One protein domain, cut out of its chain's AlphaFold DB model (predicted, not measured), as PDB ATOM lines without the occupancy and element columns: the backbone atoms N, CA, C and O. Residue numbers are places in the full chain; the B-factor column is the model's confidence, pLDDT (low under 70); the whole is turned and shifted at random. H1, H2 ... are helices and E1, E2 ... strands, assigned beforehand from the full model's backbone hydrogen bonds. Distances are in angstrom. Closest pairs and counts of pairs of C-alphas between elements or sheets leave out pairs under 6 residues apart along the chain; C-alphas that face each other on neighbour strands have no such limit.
ATOM      1  N   CYS A  59     156.580 183.449 166.497       84.75
ATOM      2  CA  CYS A  59     157.118 183.706 165.157       84.75
ATOM      3  C   CYS A  59     156.946 182.555 164.173       84.75
ATOM      4  O   CYS A  59     157.003 182.781 162.963       84.75
ATOM      5  N   SER A  60     156.748 181.341 164.681       87.38
ATOM      6  CA  SER A  60     156.486 180.166 163.859       87.38
ATOM      7  C   SER A  60     155.044 180.125 163.351       87.38
ATOM      8  O   SER A  60     154.736 179.276 162.519       87.38
ATOM      9  N   TYR A  61     154.175 181.042 163.801       82.62
ATOM     10  CA  TYR A  61     152.748 181.058 163.484       82.62
ATOM     11  C   TYR A  61     152.341 182.262 162.628       82.62
ATOM     12  O   TYR A  61     152.953 183.338 162.657       82.62
ATOM     13  N   SER A  62     151.282 182.077 161.835       79.81
ATOM     14  CA  SER A  62     150.750 183.103 160.927       79.81
ATOM     15  C   SER A  62     150.147 184.290 161.684       79.81
ATOM     16  O   SER A  62     150.328 185.441 161.282       79.81
ATOM     17  N   SER A  63     149.525 184.019 162.827       78.56
ATOM     18  CA  SER A  63     148.914 185.002 163.717       78.56
ATOM     19  C   SER A  63     149.188 184.664 165.180       78.56
ATOM     20  O   SER A  63     149.582 183.547 165.528       78.56
ATOM     21  N   ILE A  64     148.968 185.644 166.048       78.19
ATOM     22  CA  ILE A  64     149.073 185.446 167.491       78.19
ATOM     23  C   ILE A  64     147.923 184.586 168.023       78.19
ATOM     24  O   ILE A  64     148.125 183.794 168.936       78.19
ATOM     25  N   GLU A  65     146.748 184.655 167.398       78.50
ATOM     26  CA  GLU A  65     145.620 183.772 167.670       78.50
ATOM     27  C   GLU A  65     145.980 182.312 167.380       78.50
ATOM     28  O   GLU A  65     145.749 181.459 168.230       78.50
ATOM     29  N   SER A  66     146.624 182.035 166.240       80.81
ATOM     30  CA  SER A  66     147.100 180.689 165.897       80.81
ATOM     31  C   SER A  66     148.134 180.162 166.896       80.81
ATOM     32  O   SER A  66     148.090 178.993 167.267       80.81
ATOM     33  N   PHE A  67     149.040 181.018 167.373       84.75
ATOM     34  CA  PHE A  67     149.970 180.651 168.443       84.75
ATOM     35  C   PHE A  67     149.232 180.274 169.739       84.75
ATOM     36  O   PHE A  67     149.561 179.271 170.370       84.75
ATOM     37  N   VAL A  68     148.221 181.052 170.136       82.69
ATOM     38  CA  VAL A  68     147.457 180.776 171.362       82.69
ATOM     39  C   VAL A  68     146.636 179.498 171.222       82.69
ATOM     40  O   VAL A  68     146.577 178.715 172.167       82.69
ATOM     41  N   ASP A  69     146.033 179.256 170.058       84.00
ATOM     42  CA  ASP A  69     145.297 178.018 169.789       84.00
ATOM     43  C   ASP A  69     146.228 176.793 169.873       84.00
ATOM     44  O   ASP A  69     145.856 175.783 170.471       84.00
ATOM     45  N   ALA A  70     147.470 176.904 169.383       86.25
ATOM     46  CA  ALA A  70     148.484 175.860 169.538       86.25
ATOM     47  C   ALA A  70     148.886 175.638 171.008       86.25
ATOM     48  O   ALA A  70     148.965 174.495 171.453       86.25
ATOM     49  N   LEU A  71     149.072 176.710 171.789       87.94
ATOM     50  CA  LEU A  71     149.321 176.606 173.231       87.94
ATOM     51  C   LEU A  71     148.158 175.914 173.957       87.94
ATOM     52  O   LEU A  71     148.385 175.048 174.795       87.94
ATOM     53  N   ILE A  72     146.911 176.275 173.648       89.00
ATOM     54  CA  ILE A  72     145.722 175.651 174.244       89.00
ATOM     55  C   ILE A  72     145.662 174.161 173.908       89.00
ATOM     56  O   ILE A  72     145.368 173.353 174.790       89.00
ATOM     57  N   ALA A  73     145.938 173.796 172.656       88.00
ATOM     58  CA  ALA A  73     145.978 172.403 172.232       88.00
ATOM     59  C   ALA A  73     147.052 171.616 173.000       88.00
ATOM     60  O   ALA A  73     146.756 170.546 173.530       88.00
ATOM     61  N   GLU A  74     148.254 172.181 173.144       88.88
ATOM     62  CA  GLU A  74     149.345 171.580 173.917       88.88
ATOM     63  C   GLU A  74     148.957 171.394 175.390       88.88
ATOM     64  O   GLU A  74     149.085 170.301 175.936       88.88
ATOM     65  N   LEU A  75     148.404 172.426 176.038       90.94
ATOM     66  CA  LEU A  75     147.976 172.340 177.437       90.94
ATOM     67  C   LEU A  75     146.875 171.290 177.637       90.94
ATOM     68  O   LEU A  75     146.942 170.513 178.586       90.94
ATOM     69  N   ASN A  76     145.882 171.239 176.746       91.44
ATOM     70  CA  ASN A  76     144.826 170.227 176.796       91.44
ATOM     71  C   ASN A  76     145.376 168.815 176.621       91.44
ATOM     72  O   ASN A  76     144.978 167.915 177.360       91.44
ATOM     73  N   ASN A  77     146.297 168.623 175.679       89.19
ATOM     74  CA  ASN A  77     146.953 167.343 175.479       89.19
ATOM     75  C   ASN A  77     147.730 166.916 176.733       89.19
ATOM     76  O   ASN A  77     147.493 165.839 177.277       89.19
ATOM     77  N   GLN A  78     148.598 167.788 177.246       90.00
ATOM     78  CA  GLN A  78     149.422 167.486 178.415       90.00
ATOM     79  C   GLN A  78     148.593 167.264 179.683       90.00
ATOM     80  O   GLN A  78     148.991 166.483 180.541       90.00
ATOM     81  N   LEU A  79     147.449 167.934 179.843       90.31
ATOM     82  CA  LEU A  79     146.578 167.727 181.001       90.31
ATOM     83  C   LEU A  79     145.788 166.420 180.928       90.31
ATOM     84  O   LEU A  79     145.630 165.771 181.959       90.31
ATOM     85  N   ASN A  80     145.286 166.050 179.746       88.50
ATOM     86  CA  ASN A  80     144.396 164.898 179.608       88.50
ATOM     87  C   ASN A  80     145.129 163.583 179.310       88.50
ATOM     88  O   ASN A  80     144.645 162.525 179.696       88.50
ATOM     89  N   ASN A  81     146.296 163.636 178.666       84.81
ATOM     90  CA  ASN A  81     147.014 162.436 178.227       84.81
ATOM     91  C   ASN A  81     148.301 162.177 179.017       84.81
ATOM     92  O   ASN A  81     148.870 161.089 178.926       84.81
ATOM     93  N   CYS A  82     148.778 163.159 179.791       83.06
ATOM     94  CA  CYS A  82     150.099 163.105 180.408       83.06
ATOM     95  C   CYS A  82     150.058 163.441 181.904       83.06
ATOM     96  O   CYS A  82     149.472 164.421 182.362       83.06
ATOM     97  N   GLY A  83     150.754 162.633 182.700       67.38
ATOM     98  CA  GLY A  83     151.123 162.988 184.069       67.38
ATOM     99  C   GLY A  83     150.031 162.919 185.143       67.38
ATOM    100  O   GLY A  83     150.381 163.181 186.289       67.38
ATOM    101  N   MET A  84     148.775 162.548 184.849       67.38
ATOM    102  CA  MET A  84     147.756 162.234 185.871       67.38
ATOM    103  C   MET A  84     146.780 161.139 185.425       67.38
ATOM    104  O   MET A  84     146.517 160.978 184.238       67.38
ATOM    105  N   ALA A  85     146.235 160.396 186.393       67.62
ATOM    106  CA  ALA A  85     145.168 159.430 186.153       67.62
ATOM    107  C   ALA A  85     143.822 160.165 186.119       67.62
ATOM    108  O   ALA A  85     143.269 160.505 187.168       67.62
ATOM    109  N   LEU A  86     143.321 160.441 184.915       84.06
ATOM    110  CA  LEU A  86     141.908 160.754 184.731       84.06
ATOM    111  C   LEU A  86     141.077 159.516 185.071       84.06
ATOM    112  O   LEU A  86     141.495 158.389 184.799       84.06
ATOM    113  N   VAL A  87     139.917 159.725 185.685       86.25
ATOM    114  CA  VAL A  87     139.014 158.634 186.051       86.25
ATOM    115  C   VAL A  87     137.791 158.668 185.154       86.25
ATOM    116  O   VAL A  87     137.032 159.639 185.133       86.25
ATOM    117  N   ASP A  88     137.586 157.568 184.438       84.12
ATOM    118  CA  ASP A  88     136.378 157.361 183.665       84.12
ATOM    119  C   ASP A  88     135.235 156.868 184.544       84.12
ATOM    120  O   ASP A  88     135.397 156.092 185.490       84.12
ATOM    121  N   CYS A  89     134.040 157.319 184.187       82.50
ATOM    122  CA  CYS A  89     132.811 156.796 184.748       82.50
ATOM    123  C   CYS A  89     132.670 155.307 184.413       82.50
ATOM    124  O   CYS A  89     132.651 154.920 183.243       82.50
ATOM    125  N   ASN A  90     132.472 154.479 185.439       81.88
ATOM    126  CA  ASN A  90     132.063 153.097 185.248       81.88
ATOM    127  C   ASN A  90     130.563 152.945 185.522       81.88
ATOM    128  O   ASN A  90     130.150 152.701 186.656       81.88
ATOM    129  N   GLN A  91     129.757 153.015 184.459       77.12
ATOM    130  CA  GLN A  91     128.298 152.872 184.540       77.12
ATOM    131  C   GLN A  91     127.844 151.512 185.096       77.12
ATOM    132  O   GLN A  91     126.723 151.395 185.583       77.12
ATOM    133  N   SER A  92     128.700 150.480 185.065       77.06
ATOM    134  CA  SER A  92     128.368 149.174 185.657       77.06
ATOM    135  C   SER A  92     128.339 149.188 187.191       77.06
ATOM    136  O   SER A  92     127.742 148.297 187.791       77.06
ATOM    137  N   LEU A  93     128.951 150.198 187.826       71.06
ATOM    138  CA  LEU A  93     128.984 150.370 189.282       71.06
ATOM    139  C   LEU A  93     127.900 151.328 189.805       71.06
ATOM    140  O   LEU A  93     127.729 151.441 191.017       71.06
ATOM    141  N   GLY A  94     127.164 152.001 188.915       74.31
ATOM    142  CA  GLY A  94     126.094 152.936 189.263       74.31
ATOM    143  C   GLY A  94     126.002 154.131 188.308       74.31
ATOM    144  O   GLY A  94     126.816 154.262 187.391       74.31
ATOM    145  N   PRO A  95     125.002 155.012 188.500       80.31
ATOM    146  CA  PRO A  95     124.887 156.241 187.729       80.31
ATOM    147  C   PRO A  95     126.071 157.167 188.022       80.31
ATOM    148  O   PRO A  95     126.505 157.311 189.166       80.31
ATOM    149  N   CYS A  96     126.579 157.810 186.975       81.19
ATOM    150  CA  CYS A  96     127.654 158.784 187.083       81.19
ATOM    151  C   CYS A  96     127.088 160.192 187.057       81.19
ATOM    152  O   CYS A  96     126.312 160.539 186.167       81.19
ATOM    153  N   CYS A  97     127.519 160.997 188.018       83.94
ATOM    154  CA  CYS A  97     127.198 162.406 188.082       83.94
ATOM    155  C   CYS A  97     128.476 163.202 187.871       83.94
ATOM    156  O   CYS A  97     129.549 162.788 188.303       83.94
ATOM    157  N   TYR A  98     128.356 164.332 187.192       86.62
ATOM    158  CA  TYR A  98     129.481 165.206 186.909       86.62
ATOM    159  C   TYR A  98     129.181 166.599 187.419       86.62
ATOM    160  O   TYR A  98     128.032 167.040 187.370       86.62
ATOM    161  N   ASP A  99     130.220 167.281 187.871       85.94
ATOM    162  CA  ASP A  99     130.145 168.687 188.230       85.94
ATOM    163  C   ASP A  99     131.402 169.408 187.735       85.94
ATOM    164  O   ASP A  99     132.463 168.803 187.557       85.94
ATOM    165  N   ASP A 100     131.260 170.695 187.452       87.12
ATOM    166  CA  ASP A 100     132.216 171.478 186.689       87.12
ATOM    167  C   ASP A 100     132.726 172.674 187.499       87.12
ATOM    168  O   ASP A 100     131.952 173.524 187.939       87.12
ATOM    169  N   ALA A 101     134.048 172.808 187.621       86.88
ATOM    170  CA  ALA A 101     134.678 174.012 188.167       86.88
ATOM    171  C   ALA A 101     135.330 174.838 187.057       86.88
ATOM    172  O   ALA A 101     135.896 174.298 186.105       86.88
ATOM    173  N   LEU A 102     135.295 176.162 187.209       89.25
ATOM    174  CA  LEU A 102     135.904 177.114 186.282       89.25
ATOM    175  C   LEU A 102     137.014 177.901 186.974       89.25
ATOM    176  O   LEU A 102     136.771 178.646 187.922       89.25
ATOM    177  N   PHE A 103     138.220 177.811 186.425       87.88
ATOM    178  CA  PHE A 103     139.408 178.513 186.897       87.88
ATOM    179  C   PHE A 103     139.848 179.559 185.878       87.88
ATOM    180  O   PHE A 103     139.725 179.374 184.666       87.88
ATOM    181  N   THR A 104     140.358 180.681 186.380       85.88
ATOM    182  CA  THR A 104     140.792 181.820 185.564       85.88
ATOM    183  C   THR A 104     142.234 182.148 185.912       85.88
ATOM    184  O   THR A 104     142.549 182.335 187.085       85.88
ATOM    185  N   PHE A 105     143.098 182.240 184.901       82.56
ATOM    186  CA  PHE A 105     144.521 182.510 185.082       82.56
ATOM    187  C   PHE A 105     144.881 183.849 184.439       82.56
ATOM    188  O   PHE A 105     144.606 184.081 183.263       82.56
ATOM    189  N   ASN A 106     145.453 184.749 185.237       76.25
ATOM    190  CA  ASN A 106     145.824 186.108 184.822       76.25
ATOM    191  C   ASN A 106     147.141 186.598 185.460       76.25
ATOM    192  O   ASN A 106     147.505 187.767 185.326       76.25
ATOM    193  N   THR A 107     147.857 185.715 186.159       77.19
ATOM    194  CA  THR A 107     149.065 186.039 186.931       77.19
ATOM    195  C   THR A 107     150.341 185.702 186.172       77.19
ATOM    196  O   THR A 107     150.482 184.589 185.680       77.19
ATOM    197  N   GLN A 108     151.324 186.593 186.196       81.50
ATOM    198  CA  GLN A 108     152.645 186.370 185.606       81.50
ATOM    199  C   GLN A 108     153.293 185.030 186.028       81.50
ATOM    200  O   GLN A 108     153.113 184.557 187.160       81.50
ATOM    201  N   LEU A 109     154.048 184.430 185.106       85.75
ATOM    202  CA  LEU A 109     154.904 183.268 185.356       85.75
ATOM    203  C   LEU A 109     156.124 183.654 186.198       85.75
ATOM    204  O   LEU A 109     156.483 184.828 186.289       85.75
ATOM    205  N   SER A 110     156.797 182.662 186.776       86.75
ATOM    206  CA  SER A 110     158.005 182.866 187.585       86.75
ATOM    207  C   SER A 110     159.154 183.447 186.761       86.75
ATOM    208  O   SER A 110     159.998 184.167 187.287       86.75
ATOM    209  N   SER A 111     159.153 183.203 185.447       83.56
ATOM    210  CA  SER A 111     160.071 183.825 184.488       83.56
ATOM    211  C   SER A 111     159.811 185.318 184.243       83.56
ATOM    212  O   SER A 111     160.551 185.954 183.495       83.56
ATOM    213  N   GLY A 112     158.752 185.891 184.821       79.06
ATOM    214  CA  GLY A 112     158.325 187.258 184.536       79.06
ATOM    215  C   GLY A 112     157.558 187.397 183.214       79.06
ATOM    216  O   GLY A 112     157.202 188.503 182.816       79.06
ATOM    217  N   LYS A 113     157.267 186.304 182.506       80.38
ATOM    218  CA  LYS A 113     156.450 186.354 181.286       80.38
ATOM    219  C   LYS A 113     154.963 186.344 181.624       80.38
ATOM    220  O   LYS A 113     154.548 185.715 182.597       80.38
ATOM    221  N   ASN A 114     154.153 187.004 180.801       78.31
ATOM    222  CA  ASN A 114     152.702 186.949 180.916       78.31
ATOM    223  C   ASN A 114     152.083 186.393 179.619       78.31
ATOM    224  O   ASN A 114     151.785 187.163 178.705       78.31
ATOM    225  N   PRO A 115     151.886 185.065 179.518       76.25
ATOM    226  CA  PRO A 115     151.339 184.434 178.311       76.25
ATOM    227  C   PRO A 115     149.891 184.848 178.014       76.25
ATOM    228  O   PRO A 115     149.358 184.513 176.961       76.25
ATOM    229  N   TYR A 116     149.245 185.559 178.941       76.88
ATOM    230  CA  TYR A 116     147.866 186.018 178.822       76.88
ATOM    231  C   TYR A 116     147.752 187.347 178.063       76.88
ATOM    232  O   TYR A 116     146.651 187.743 177.702       76.88
ATOM    233  N   PHE A 117     148.856 188.052 177.790       78.31
ATOM    234  CA  PHE A 117     148.829 189.323 177.060       78.31
ATOM    235  C   PHE A 117     149.428 189.185 175.670       78.31
ATOM    236  O   PHE A 117     150.386 188.447 175.441       78.31
ATOM    237  N   TYR A 118     148.873 189.921 174.714       78.25
ATOM    238  CA  TYR A 118     149.341 189.854 173.339       78.25
ATOM    239  C   TYR A 118     149.059 191.128 172.545       78.25
ATOM    240  O   TYR A 118     148.207 191.936 172.920       78.25
ATOM    241  N   CYS A 119     149.771 191.270 171.426       78.44
ATOM    242  CA  CYS A 119     149.537 192.301 170.418       78.44
ATOM    243  C   CYS A 119     149.177 191.633 169.089       78.44
ATOM    244  O   CYS A 119     149.793 190.636 168.711       78.44
ATOM    245  N   THR A 120     148.220 192.196 168.350       72.62
ATOM    246  CA  THR A 120     147.700 191.600 167.101       72.62
ATOM    247  C   THR A 120     148.721 191.525 165.962       72.62
ATOM    248  O   THR A 120     148.592 190.681 165.083       72.62
ATOM    249  N   ASN A 121     149.775 192.347 165.985       69.06
ATOM    250  CA  ASN A 121     150.737 192.476 164.879       69.06
ATOM    251  C   ASN A 121     152.003 191.604 165.035       69.06
ATOM    252  O   ASN A 121     153.055 191.929 164.494       69.06
ATOM    253  N   GLN A 122     151.869 190.456 165.716       62.28
ATOM    254  CA  GLN A 122     152.909 189.466 166.049       62.28
ATOM    255  C   GLN A 122     153.878 189.877 167.176       62.28
ATOM    256  O   GLN A 122     154.762 190.718 167.030       62.28
ATOM    257  N   SER A 123     153.773 189.174 168.306       66.69
ATOM    258  CA  SER A 123     154.630 189.311 169.496       66.69
ATOM    259  C   SER A 123     155.938 188.512 169.390       66.69
ATOM    260  O   SER A 123     156.305 187.770 170.299       66.69
ATOM    261  N   CYS A 124     156.633 188.636 168.260       73.81
ATOM    262  CA  CYS A 124     157.872 187.905 167.975       73.81
ATOM    263  C   CYS A 124     159.061 188.271 168.868       73.81
ATOM    264  O   CYS A 124     160.032 187.530 168.964       73.81
ATOM    265  N   ASN A 125     158.992 189.444 169.477       76.06
ATOM    266  CA  ASN A 125     160.008 189.979 170.359       76.06
ATOM    267  C   ASN A 125     159.330 190.444 171.640       76.06
ATOM    268  O   ASN A 125     158.100 190.554 171.696       76.06
ATOM    269  N   SER A 126     160.136 190.770 172.645       78.81
ATOM    270  CA  SER A 126     159.633 191.457 173.825       78.81
ATOM    271  C   SER A 126     158.903 192.742 173.429       78.81
ATOM    272  O   SER A 126     159.379 193.514 172.595       78.81
ATOM    273  N   PHE A 127     157.749 192.977 174.037       79.19
ATOM    274  CA  PHE A 127     156.931 194.168 173.822       79.19
ATOM    275  C   PHE A 127     156.453 194.698 175.167       79.19
ATOM    276  O   PHE A 127     156.513 194.005 176.174       79.19
ATOM    277  N   THR A 128     155.990 195.936 175.222       79.25
ATOM    278  CA  THR A 128     155.372 196.492 176.429       79.25
ATOM    279  C   THR A 128     153.952 196.898 176.111       79.25
ATOM    280  O   THR A 128     153.714 197.536 175.087       79.25
ATOM    281  N   CYS A 129     153.018 196.555 176.994       76.94
ATOM    282  CA  CYS A 129     151.664 197.084 176.936       76.94
ATOM    283  C   CYS A 129     151.504 198.227 177.940       76.94
ATOM    284  O   CYS A 129     151.673 198.036 179.145       76.94
ATOM    285  N   ILE A 130     151.201 199.417 177.428       72.12
ATOM    286  CA  ILE A 130     151.122 200.662 178.197       72.12
ATOM    287  C   ILE A 130     149.691 200.856 178.718       72.12
ATOM    288  O   ILE A 130     148.732 200.620 177.987       72.12
ATOM    289  N   GLY A 131     149.547 201.331 179.963       61.06
ATOM    290  CA  GLY A 131     148.248 201.718 180.546       61.06
ATOM    291  C   GLY A 131     147.470 200.594 181.238       61.06
ATOM    292  O   GLY A 131     146.336 200.799 181.656       61.06
ATOM    293  N   LEU A 132     148.080 199.419 181.391       60.62
ATOM    294  CA  LEU A 132     147.465 198.236 181.989       60.62
ATOM    295  C   LEU A 132     147.782 198.083 183.481       60.62
ATOM    296  O   LEU A 132     148.942 198.172 183.882       60.62
ATOM    297  N   ILE A 133     146.778 197.721 184.289       54.72
ATOM    298  CA  ILE A 133     147.012 197.131 185.618       54.72
ATOM    299  C   ILE A 133     147.635 195.745 185.388       54.72
ATOM    300  O   ILE A 133     147.001 194.872 184.800       54.72
ATOM    301  N   GLY A 134     148.895 195.566 185.794       52.84
ATOM    302  CA  GLY A 134     149.707 194.390 185.437       52.84
ATOM    303  C   GLY A 134     150.473 194.523 184.110       52.84
ATOM    304  O   GLY A 134     151.076 193.552 183.656       52.84
ATOM    305  N   GLY A 135     150.462 195.713 183.495       58.69
ATOM    306  CA  GLY A 135     151.276 196.055 182.329       58.69
ATOM    307  C   GLY A 135     152.771 196.103 182.653       58.69
ATOM    308  O   GLY A 135     153.180 196.531 183.730       58.69
ATOM    309  N   GLY A 136     153.587 195.645 181.705       63.69
ATOM    310  CA  GLY A 136     155.036 195.487 181.843       63.69
ATOM    311  C   GLY A 136     155.663 194.913 180.573       63.69
ATOM    312  O   GLY A 136     154.984 194.825 179.545       63.69
ATOM    313  N   SER A 137     156.935 194.513 180.649       70.94
ATOM    314  CA  SER A 137     157.602 193.784 179.564       70.94
ATOM    315  C   SER A 137     156.944 192.417 179.389       70.94
ATOM    316  O   SER A 137     156.847 191.637 180.334       70.94
ATOM    317  N   GLN A 138     156.469 192.158 178.184       78.12
ATOM    318  CA  GLN A 138     155.792 190.942 177.774       78.12
ATOM    319  C   GLN A 138     156.683 190.181 176.811       78.12
ATOM    320  O   GLN A 138     157.402 190.780 176.011       78.12
ATOM    321  N   HIS A 139     156.607 188.856 176.858       81.12
ATOM    322  CA  HIS A 139     157.306 188.005 175.914       81.12
ATOM    323  C   HIS A 139     156.546 186.694 175.748       81.12
ATOM    324  O   HIS A 139     156.404 185.930 176.702       81.12
ATOM    325  N   ASN A 140     156.072 186.453 174.526       80.88
ATOM    326  CA  ASN A 140     155.162 185.345 174.237       80.88
ATOM    327  C   ASN A 140     155.892 184.083 173.757       80.88
ATOM    328  O   ASN A 140     155.239 183.080 173.509       80.88
ATOM    329  N   ILE A 141     157.230 184.087 173.659       87.12
ATOM    330  CA  ILE A 141     157.995 182.842 173.495       87.12
ATOM    331  C   ILE A 141     157.931 182.066 174.814       87.12
ATOM    332  O   ILE A 141     158.433 182.543 175.839       87.12
ATOM    333  N   LEU A 142     157.359 180.864 174.781       87.75
ATOM    334  CA  LEU A 142     157.212 179.997 175.950       87.75
ATOM    335  C   LEU A 142     158.152 178.806 175.853       87.75
ATOM    336  O   LEU A 142     158.005 177.943 174.988       87.75
ATOM    337  N   THR A 143     159.098 178.749 176.784       90.62
ATOM    338  CA  THR A 143     159.979 177.589 176.922       90.62
ATOM    339  C   THR A 143     159.210 176.391 177.470       90.62
ATOM    340  O   THR A 143     158.153 176.553 178.085       90.62
ATOM    341  N   VAL A 144     159.765 175.187 177.340       90.31
ATOM    342  CA  VAL A 144     159.238 173.995 178.029       90.31
ATOM    343  C   VAL A 144     159.109 174.224 179.545       90.31
ATOM    344  O   VAL A 144     158.161 173.745 180.163       90.31
ATOM    345  N   ALA A 145     160.006 174.999 180.167       90.81
ATOM    346  CA  ALA A 145     159.897 175.344 181.587       90.81
ATOM    347  C   ALA A 145     158.680 176.243 181.882       90.81
ATOM    348  O   ALA A 145     157.938 175.969 182.822       90.81
ATOM    349  N   ASP A 146     158.434 177.262 181.050       91.25
ATOM    350  CA  ASP A 146     157.257 178.137 181.169       91.25
ATOM    351  C   ASP A 146     155.947 177.338 181.009       91.25
ATOM    352  O   ASP A 146     154.982 177.534 181.749       91.25
ATOM    353  N   GLN A 147     155.919 176.402 180.056       90.88
ATOM    354  CA  GLN A 147     154.769 175.526 179.820       90.88
ATOM    355  C   GLN A 147     154.535 174.555 180.984       90.88
ATOM    356  O   GLN A 147     153.397 174.374 181.415       90.88
ATOM    357  N   ASN A 148     155.595 173.965 181.538       91.00
ATOM    358  CA  ASN A 148     155.501 173.110 182.722       91.00
ATOM    359  C   ASN A 148     155.007 173.873 183.952       91.00
ATOM    360  O   ASN A 148     154.221 173.342 184.735       91.00
ATOM    361  N   GLU A 149     155.418 175.131 184.110       91.69
ATOM    362  CA  GLU A 149     154.894 175.992 185.163       91.69
ATOM    363  C   GLU A 149     153.386 176.237 184.990       91.69
ATOM    364  O   GLU A 149     152.628 176.093 185.952       91.69
ATOM    365  N   LEU A 150     152.930 176.550 183.770       90.62
ATOM    366  CA  LEU A 150     151.502 176.692 183.460       90.62
ATOM    367  C   LEU A 150     150.725 175.418 183.803       90.62
ATOM    368  O   LEU A 150     149.720 175.489 184.510       90.62
ATOM    369  N   LEU A 151     151.210 174.254 183.363       91.31
ATOM    370  CA  LEU A 151     150.610 172.955 183.675       91.31
ATOM    371  C   LEU A 151     150.556 172.699 185.183       91.31
ATOM    372  O   LEU A 151     149.532 172.248 185.696       91.31
ATOM    373  N   GLY A 152     151.628 173.021 185.909       90.62
ATOM    374  CA  GLY A 152     151.681 172.907 187.364       90.62
ATOM    375  C   GLY A 152     150.630 173.780 188.050       90.62
ATOM    376  O   GLY A 152     149.912 173.297 188.927       90.62
ATOM    377  N   ARG A 153     150.477 175.039 187.618       90.31
ATOM    378  CA  ARG A 153     149.456 175.964 188.142       90.31
ATOM    379  C   ARG A 153     148.036 175.478 187.840       90.31
ATOM    380  O   ARG A 153     147.192 175.515 188.732       90.31
ATOM    381  N   LEU A 154     147.790 174.980 186.626       90.06
ATOM    382  CA  LEU A 154     146.506 174.411 186.200       90.06
ATOM    383  C   LEU A 154     146.130 173.196 187.061       90.06
ATOM    384  O   LEU A 154     145.081 173.196 187.703       90.06
ATOM    385  N   ARG A 155     147.022 172.205 187.176       89.56
ATOM    386  CA  ARG A 155     146.800 171.017 188.019       89.56
ATOM    387  C   ARG A 155     146.604 171.389 189.489       89.56
ATOM    388  O   ARG A 155     145.690 170.887 190.134       89.56
ATOM    389  N   THR A 156     147.417 172.310 190.008       87.69
ATOM    390  CA  THR A 156     147.296 172.775 191.396       87.69
ATOM    391  C   THR A 156     145.940 173.423 191.641       87.69
ATOM    392  O   THR A 156     145.299 173.091 192.634       87.69
ATOM    393  N   ALA A 157     145.460 174.294 190.748       86.69
ATOM    394  CA  ALA A 157     144.131 174.892 190.871       86.69
ATOM    395  C   ALA A 157     143.028 173.820 190.884       86.69
ATOM    396  O   ALA A 157     142.182 173.829 191.775       86.69
ATOM    397  N   ALA A 158     143.092 172.846 189.973       86.44
ATOM    398  CA  ALA A 158     142.121 171.757 189.913       86.44
ATOM    399  C   ALA A 158     142.079 170.912 191.198       86.44
ATOM    400  O   ALA A 158     140.999 170.538 191.647       86.44
ATOM    401  N   ILE A 159     143.240 170.635 191.799       81.38
ATOM    402  CA  ILE A 159     143.355 169.811 193.012       81.38
ATOM    403  C   ILE A 159     142.995 170.603 194.278       81.38
ATOM    404  O   ILE A 159     142.347 170.073 195.172       81.38
ATOM    405  N   THR A 160     143.442 171.857 194.384       75.69
ATOM    406  CA  THR A 160     143.408 172.620 195.649       75.69
ATOM    407  C   THR A 160     142.255 173.612 195.744       75.69
ATOM    408  O   THR A 160     141.791 173.904 196.842       75.69
ATOM    409  N   GLN A 161     141.801 174.154 194.613       62.53
ATOM    410  CA  GLN A 161     140.750 175.175 194.555       62.53
ATOM    411  C   GLN A 161     139.430 174.613 194.019       62.53
ATOM    412  O   GLN A 161     138.383 175.230 194.212       62.53
ATOM    413  N   GLY A 162     139.465 173.433 193.390       54.50
ATOM    414  CA  GLY A 162     138.310 172.668 192.922       54.50
ATOM    415  C   GLY A 162     137.514 172.006 194.038       54.50
ATOM    416  O   GLY A 162     137.200 170.827 193.943       54.50
ATOM    417  N   ASN A 163     137.187 172.773 195.080       48.69
ATOM    418  CA  ASN A 163     136.328 172.429 196.217       48.69
ATOM    419  C   ASN A 163     134.869 172.149 195.802       48.69
ATOM    420  O   ASN A 163     133.924 172.556 196.480       48.69
ATOM    421  N   ILE A 164     134.650 171.455 194.689       56.16
ATOM    422  CA  ILE A 164     133.366 170.832 194.438       56.16
ATOM    423  C   ILE A 164     133.306 169.624 195.360       56.16
ATOM    424  O   ILE A 164     133.874 168.563 195.101       56.16
ATOM    425  N   ALA A 165     132.660 169.834 196.501       53.44
ATOM    426  CA  ALA A 165     132.315 168.770 197.413       53.44
ATOM    427  C   ALA A 165     131.293 167.861 196.719       53.44
ATOM    428  O   ALA A 165     130.087 168.060 196.843       53.44
ATOM    429  N   CYS A 166     131.773 166.830 196.027       61.44
ATOM    430  CA  CYS A 166     130.956 165.678 195.683       61.44
ATOM    431  C   CYS A 166     130.608 164.965 197.006       61.44
ATOM    432  O   CYS A 166     131.355 164.111 197.478       61.44
ATOM    433  N   ASN A 167     129.520 165.372 197.671       56.47
ATOM    434  CA  ASN A 167     129.097 164.856 198.983       56.47
ATOM    435  C   ASN A 167     130.195 164.890 200.074       56.47
ATOM    436  O   ASN A 167     130.359 163.939 200.835       56.47
ATOM    437  N   GLY A 168     130.950 165.989 200.170       54.94
ATOM    438  CA  GLY A 168     131.925 166.210 201.252       54.94
ATOM    439  C   GLY A 168     133.322 165.610 201.038       54.94
ATOM    440  O   GLY A 168     134.188 165.818 201.886       54.94
ATOM    441  N   SER A 169     133.563 164.941 199.905       57.41
ATOM    442  CA  SER A 169     134.887 164.475 199.463       57.41
ATOM    443  C   SER A 169     135.252 165.062 198.098       57.41
ATOM    444  O   SER A 169     134.375 165.363 197.288       57.41
ATOM    445  N   TYR A 170     136.553 165.199 197.829       66.00
ATOM    446  CA  TYR A 170     137.056 165.568 196.505       66.00
ATOM    447  C   TYR A 170     136.734 164.452 195.502       66.00
ATOM    448  O   TYR A 170     137.198 163.321 195.665       66.00
ATOM    449  N   GLY A 171     135.931 164.762 194.482       74.25
ATOM    450  CA  GLY A 171     135.686 163.844 193.370       74.25
ATOM    451  C   GLY A 171     136.946 163.670 192.515       74.25
ATOM    452  O   GLY A 171     137.706 164.631 192.353       74.25
ATOM    453  N   PRO A 172     137.213 162.475 191.960       84.62
ATOM    454  CA  PRO A 172     138.300 162.317 191.008       84.62
ATOM    455  C   PRO A 172     138.015 163.116 189.732       84.62
ATOM    456  O   PRO A 172     136.865 163.364 189.362       84.62
ATOM    457  N   ILE A 173     139.081 163.520 189.048       87.38
ATOM    458  CA  ILE A 173     138.977 164.365 187.859       87.38
ATOM    459  C   ILE A 173     138.730 163.484 186.639       87.38
ATOM    460  O   ILE A 173     139.493 162.559 186.367       87.38
ATOM    461  N   HIS A 174     137.662 163.793 185.908       88.62
ATOM    462  CA  HIS A 174     137.301 163.109 184.674       88.62
ATOM    463  C   HIS A 174     137.964 163.760 183.460       88.62
ATOM    464  O   HIS A 174     138.482 163.061 182.597       88.62
ATOM    465  N   LYS A 175     137.960 165.097 183.383       90.94
ATOM    466  CA  LYS A 175     138.425 165.817 182.191       90.94
ATOM    467  C   LYS A 175     138.911 167.229 182.501       90.94
ATOM    468  O   LYS A 175     138.344 167.916 183.353       90.94
ATOM    469  N   TYR A 176     139.905 167.678 181.734       92.06
ATOM    470  CA  TYR A 176     140.317 169.077 181.627       92.06
ATOM    471  C   TYR A 176     139.906 169.678 180.285       92.06
ATOM    472  O   TYR A 176     140.036 169.039 179.240       92.06
ATOM    473  N   GLU A 177     139.497 170.940 180.305       94.06
ATOM    474  CA  GLU A 177     139.281 171.743 179.106       94.06
ATOM    475  C   GLU A 177     139.846 173.151 179.316       94.06
ATOM    476  O   GLU A 177     139.287 173.983 180.033       94.06
ATOM    477  N   VAL A 178     140.987 173.419 178.693       92.12
ATOM    478  CA  VAL A 178     141.618 174.735 178.611       92.12
ATOM    479  C   VAL A 178     141.101 175.445 177.370       92.12
ATOM    480  O   VAL A 178     141.049 174.865 176.288       92.12
ATOM    481  N   PHE A 179     140.739 176.714 177.517       89.31
ATOM    482  CA  PHE A 179     140.257 177.542 176.420       89.31
ATOM    483  C   PHE A 179     140.626 179.008 176.648       89.31
ATOM    484  O   PHE A 179     140.772 179.470 177.783       89.31
ATOM    485  N   ARG A 180     140.762 179.767 175.558       83.00
ATOM    486  CA  ARG A 180     140.821 181.231 175.625       83.00
ATOM    487  C   ARG A 180     139.413 181.789 175.622       83.00
ATOM    488  O   ARG A 180     138.570 181.356 174.840       83.00
ATOM    489  N   THR A 181     139.163 182.799 176.441       75.06
ATOM    490  CA  THR A 181     138.015 183.665 176.182       75.06
ATOM    491  C   THR A 181     138.315 184.553 174.978       75.06
ATOM    492  O   THR A 181     139.476 184.937 174.788       75.06
ATOM    493  N   PRO A 182     137.293 184.942 174.195       65.38
ATOM    494  CA  PRO A 182     137.452 186.019 173.232       65.38
ATOM    495  C   PRO A 182     138.097 187.230 173.920       65.38
ATOM    496  O   PRO A 182     137.817 187.459 175.105       65.38
ATOM    497  N   PRO A 183     138.948 188.002 173.224       61.72
ATOM    498  CA  PRO A 183     139.409 189.272 173.764       61.72
ATOM    499  C   PRO A 183     138.169 190.078 174.154       61.72
ATOM    500  O   PRO A 183     137.265 190.266 173.339       61.72
ATOM    501  N   ILE A 184     138.077 190.482 175.421       53.84
ATOM    502  CA  ILE A 184     136.925 191.241 175.904       53.84
ATOM    503  C   ILE A 184     136.980 192.618 175.245       53.84
ATOM    504  O   ILE A 184     137.657 193.507 175.741       53.84
ATOM    505  N   GLY A 185     136.290 192.747 174.110       53.47
ATOM    506  CA  GLY A 185     135.619 193.923 173.550       53.47
ATOM    507  C   GLY A 185     136.386 195.220 173.283       53.47
ATOM    508  O   GLY A 185     135.910 196.006 172.475       53.47
ATOM    509  N   ILE A 186     137.515 195.507 173.922       60.78
ATOM    510  CA  ILE A 186     138.186 196.806 173.840       60.78
ATOM    511  C   ILE A 186     139.691 196.573 174.031       60.78
ATOM    512  O   ILE A 186     140.077 195.914 175.000       60.78
ATOM    513  N   PRO A 187     140.557 197.095 173.139       68.31
ATOM    514  CA  PRO A 187     141.991 197.153 173.388       68.31
ATOM    515  C   PRO A 187     142.262 197.727 174.773       68.31
ATOM    516  O   PRO A 187     141.762 198.795 175.121       68.31
ATOM    517  N   LEU A 188     143.066 197.030 175.564       72.62
ATOM    518  CA  LEU A 188     143.349 197.463 176.927       72.62
ATOM    519  C   LEU A 188     144.444 198.539 176.989       72.62
ATOM    520  O   LEU A 188     144.690 199.111 178.046       72.62
ATOM    521  N   GLY A 189     145.116 198.794 175.865       75.25
ATOM    522  CA  GLY A 189     146.157 199.805 175.743       75.25
ATOM    523  C   GLY A 189     146.928 199.692 174.433       75.25
ATOM    524  O   GLY A 189     146.633 198.849 173.582       75.25
ATOM    525  N   ALA A 190     147.938 200.544 174.282       74.06
ATOM    526  CA  ALA A 190     148.867 200.488 173.158       74.06
ATOM    527  C   ALA A 190     150.030 199.532 173.463       74.06
ATOM    528  O   ALA A 190     150.587 199.555 174.565       74.06
ATOM    529  N   CYS A 191     150.415 198.721 172.480       76.62
ATOM    530  CA  CYS A 191     151.680 197.999 172.494       76.62
ATOM    531  C   CYS A 191     152.813 198.863 171.939       76.62
ATOM    532  O   CYS A 191     152.619 199.610 170.982       76.62
ATOM    533  N   SER A 192     154.030 198.670 172.451       73.25
ATOM    534  CA  SER A 192     155.252 199.232 171.858       73.25
ATOM    535  C   SER A 192     155.590 198.663 170.470       73.25
ATOM    536  O   SER A 192     156.479 199.180 169.805       73.25
ATOM    537  N   SER A 193     154.938 197.577 170.052       66.94
ATOM    538  CA  SER A 193     155.144 196.868 168.782       66.94
ATOM    539  C   SER A 193     154.120 197.249 167.698       66.94
ATOM    540  O   SER A 193     153.737 196.406 166.892       66.94
ATOM    541  N   ASP A 194     153.671 198.509 167.681       65.88
ATOM    542  CA  ASP A 194     152.695 199.065 166.727       65.88
ATOM    543  C   ASP A 194     151.410 198.233 166.604       65.88
ATOM    544  O   ASP A 194     151.049 197.752 165.532       65.88
ATOM    545  N   GLY A 195     150.685 198.057 167.711       74.81
ATOM    546  CA  GLY A 195     149.380 197.397 167.693       74.81
ATOM    547  C   GLY A 195     148.596 197.546 169.000       74.81
ATOM    548  O   GLY A 195     149.160 197.950 170.021       74.81
ATOM    549  N   PRO A 196     147.291 197.240 168.991       78.75
ATOM    550  CA  PRO A 196     146.502 197.177 170.213       78.75
ATOM    551  C   PRO A 196     146.945 196.008 171.107       78.75
ATOM    552  O   PRO A 196     147.198 194.905 170.619       78.75
ATOM    553  N   CYS A 197     147.028 196.262 172.419       80.00
ATOM    554  CA  CYS A 197     147.258 195.233 173.428       80.00
ATOM    555  C   CYS A 197     145.937 194.653 173.920       80.00
ATOM    556  O   CYS A 197     144.991 195.387 174.220       80.00
ATOM    557  N   PHE A 198     145.907 193.338 174.088       78.69
ATOM    558  CA  PHE A 198     144.752 192.609 174.586       78.69
ATOM    559  C   PHE A 198     145.160 191.612 175.666       78.69
ATOM    560  O   PHE A 198     146.304 191.159 175.724       78.69
ATOM    561  N   ASN A 199     144.186 191.248 176.496       75.44
ATOM    562  CA  ASN A 199     144.287 190.148 177.443       75.44
ATOM    563  C   ASN A 199     143.443 188.977 176.924       75.44
ATOM    564  O   ASN A 199     142.235 189.122 176.713       75.44
ATOM    565  N   LEU A 200     144.082 187.831 176.711       71.25
ATOM    566  CA  LEU A 200     143.424 186.539 176.575       71.25
ATOM    567  C   LEU A 200     143.409 185.928 177.955       71.25
ATOM    568  O   LEU A 200     144.421 185.425 178.442       71.25
ATOM    569  N   SER A 201     142.235 185.921 178.572       70.56
ATOM    570  CA  SER A 201     142.070 185.069 179.729       70.56
ATOM    571  C   SER A 201     142.120 183.620 179.250       70.56
ATOM    572  O   SER A 201     141.224 183.159 178.538       70.56
ATOM    573  N   ILE A 202     143.189 182.913 179.622       80.62
ATOM    574  CA  ILE A 202     143.192 181.455 179.586       80.62
ATOM    575  C   ILE A 202     142.369 181.003 180.785       80.62
ATOM    576  O   ILE A 202     142.638 181.362 181.939       80.62
ATOM    577  N   ARG A 203     141.333 180.228 180.495       87.69
ATOM    578  CA  ARG A 203     140.458 179.626 181.488       87.69
ATOM    579  C   ARG A 203     140.554 178.120 181.368       87.69
ATOM    580  O   ARG A 203     140.871 177.582 180.311       87.69
ATOM    581  N   MET A 204     140.298 177.458 182.481       92.12
ATOM    582  CA  MET A 204     140.245 176.009 182.544       92.12
ATOM    583  C   MET A 204     138.921 175.609 183.167       92.12
ATOM    584  O   MET A 204     138.590 176.053 184.265       92.12
ATOM    585  N   LYS A 205     138.182 174.768 182.462       92.31
ATOM    586  CA  LYS A 205     137.073 174.006 183.004       92.31
ATOM    587  C   LYS A 205     137.602 172.636 183.426       92.31
ATOM    588  O   LYS A 205     138.363 172.013 182.687       92.31
ATOM    589  N   VAL A 206     137.223 172.186 184.614       90.81
ATOM    590  CA  VAL A 206     137.539 170.845 185.114       90.81
ATOM    591  C   VAL A 206     136.236 170.145 185.430       90.81
ATOM    592  O   VAL A 206     135.429 170.685 186.182       90.81
ATOM    593  N   THR A 207     136.057 168.959 184.862       89.44
ATOM    594  CA  THR A 207     134.905 168.102 185.127       89.44
ATOM    595  C   THR A 207     135.312 167.029 186.127       89.44
ATOM    596  O   THR A 207     136.247 166.259 185.882       89.44
ATOM    597  N   TYR A 208     134.605 166.975 187.251       86.94
ATOM    598  CA  TYR A 208     134.805 166.015 188.333       86.94
ATOM    599  C   TYR A 208     133.724 164.942 188.277       86.94
ATOM    600  O   TYR A 208     132.575 165.229 187.948       86.94
ATOM    601  N   LEU A 209     134.086 163.707 188.614       85.31
ATOM    602  CA  LEU A 209     133.127 162.630 188.820       85.31
ATOM    603  C   LEU A 209     132.616 162.692 190.268       85.31
ATOM    604  O   LEU A 209     133.392 162.588 191.217       85.31
ATOM    605  N   CYS A 210     131.307 162.843 190.431       79.56
ATOM    606  CA  CYS A 210     130.616 162.905 191.710       79.56
ATOM    607  C   CYS A 210     129.717 161.685 191.946       79.56
ATOM    608  O   CYS A 210     129.243 161.031 191.016       79.56
ATOM    609  N   SER A 211     129.420 161.428 193.222       69.62
ATOM    610  CA  SER A 211     128.389 160.474 193.630       69.62
ATOM    611  C   SER A 211     127.001 161.056 193.373       69.62
ATOM    612  O   SER A 211     126.693 162.148 193.851       69.62
ATOM    613  N   CYS A 212     126.149 160.327 192.657       68.75
ATOM    614  CA  CYS A 212     124.767 160.744 192.457       68.75
ATOM    615  C   CYS A 212     123.964 160.647 193.766       68.75
ATOM    616  O   CYS A 212     124.112 159.656 194.489       68.75
TER     617      CYS A 212
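This is residues 59 to 212 of the 214 residues of an uncharacterized protein of Saprospiraceae bacterium (UniProt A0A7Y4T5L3). A long, strongly twisted sheet of three strands, E1, E7 and E4, has one face covered by two helices: H1 runs along E4, and H2 slants over E7 and E1. Beyond one end of this two-layer body the strand line of E7 continues back through E6 into a small curled sheet, E2 E6 E5 E3. The whole is a rod spanning 58 by 28 by 25 A, only just compact, close to loose, with a radius of gyration of the C-alphas of 17.7 A. The printed part has 154 residues, with two named helices and seven named strands in the order H1 E1 E2 E3 H2 E4 E5 E6 E7; the class is mixed, and both sheets are antiparallel, in the orders E1 E7 E4 and E2 E6 E5 E3.

H1, residues 64 to 81, begins at C-alpha 64 (149.073, 185.446, 167.491) and is 25.5 A long. E1 is residues 96 to 105, 29.2 A long. E2 is residues 117 to 119 and E3 residues 127 to 130. H2, residues 144 to 160, begins at C-alpha 144 (159.238, 173.995, 178.029) and is 23.7 A long. E4, residues 173 to 180, is 20.9 A long. E5 is residues 189 to 191 and E6 residues 195 to 199. E7, residues 202 to 211, is 29.3 A long and ends at C-alpha 211 (128.389, 160.474, 193.630).

E7 is the inner strand between E1 and E4. N 103 and O 204 are 2.8 A apart across E1 and E7, and N 205 and O 177 are 2.8 A apart across E7 and E4. H1 and H2 are on the same face of this sheet. H1 lies over E4 at a height over the sheet of 7.4 A, along it at 3 degrees on the local plane; their closest C-alphas, Asn 76 and Val 178, are 5.8 A apart. H2 has a height over the sheet of 10.4 A and runs slantwise to E7 at 37 degrees on the local plane. H1 touches H2 with residues 75 to 79 alone, at a steep tilt of 57 degrees, the same way; the closest C-alphas, Leu 75 and Leu 151, are 6.8 A apart. Every O i to N i+4 pair of H1 and H2 is within hydrogen-bond range. E6 runs on into E7 across a break of 2 residues, at 19 degrees. In the strongly twisted second sheet E6 pairs in staggered fashion, with E5 over residues 195 to 197 and with E2 over 197 to 199. N 197 and O 189 are 2.9 A apart across E5 and E6, N 198 and O 118 are 2.9 A apart across E6 and E2, and N 130 and O 190 are 2.9 A apart across E3 and E5, each pair within hydrogen-bond range. H2 is not on this sheet.

The two C-alphas farthest apart, those of Leu 93 and Asp 194, are 58.7 A from each other. The printed part has no cut. The links H1 to E1, E1 to E2, E3 to H2 and H2 to E4 are long. The mean pLDDT of the printed part is 78.6, and 32 residues are under 70, among them residues 161 to 170 and 182 to 187.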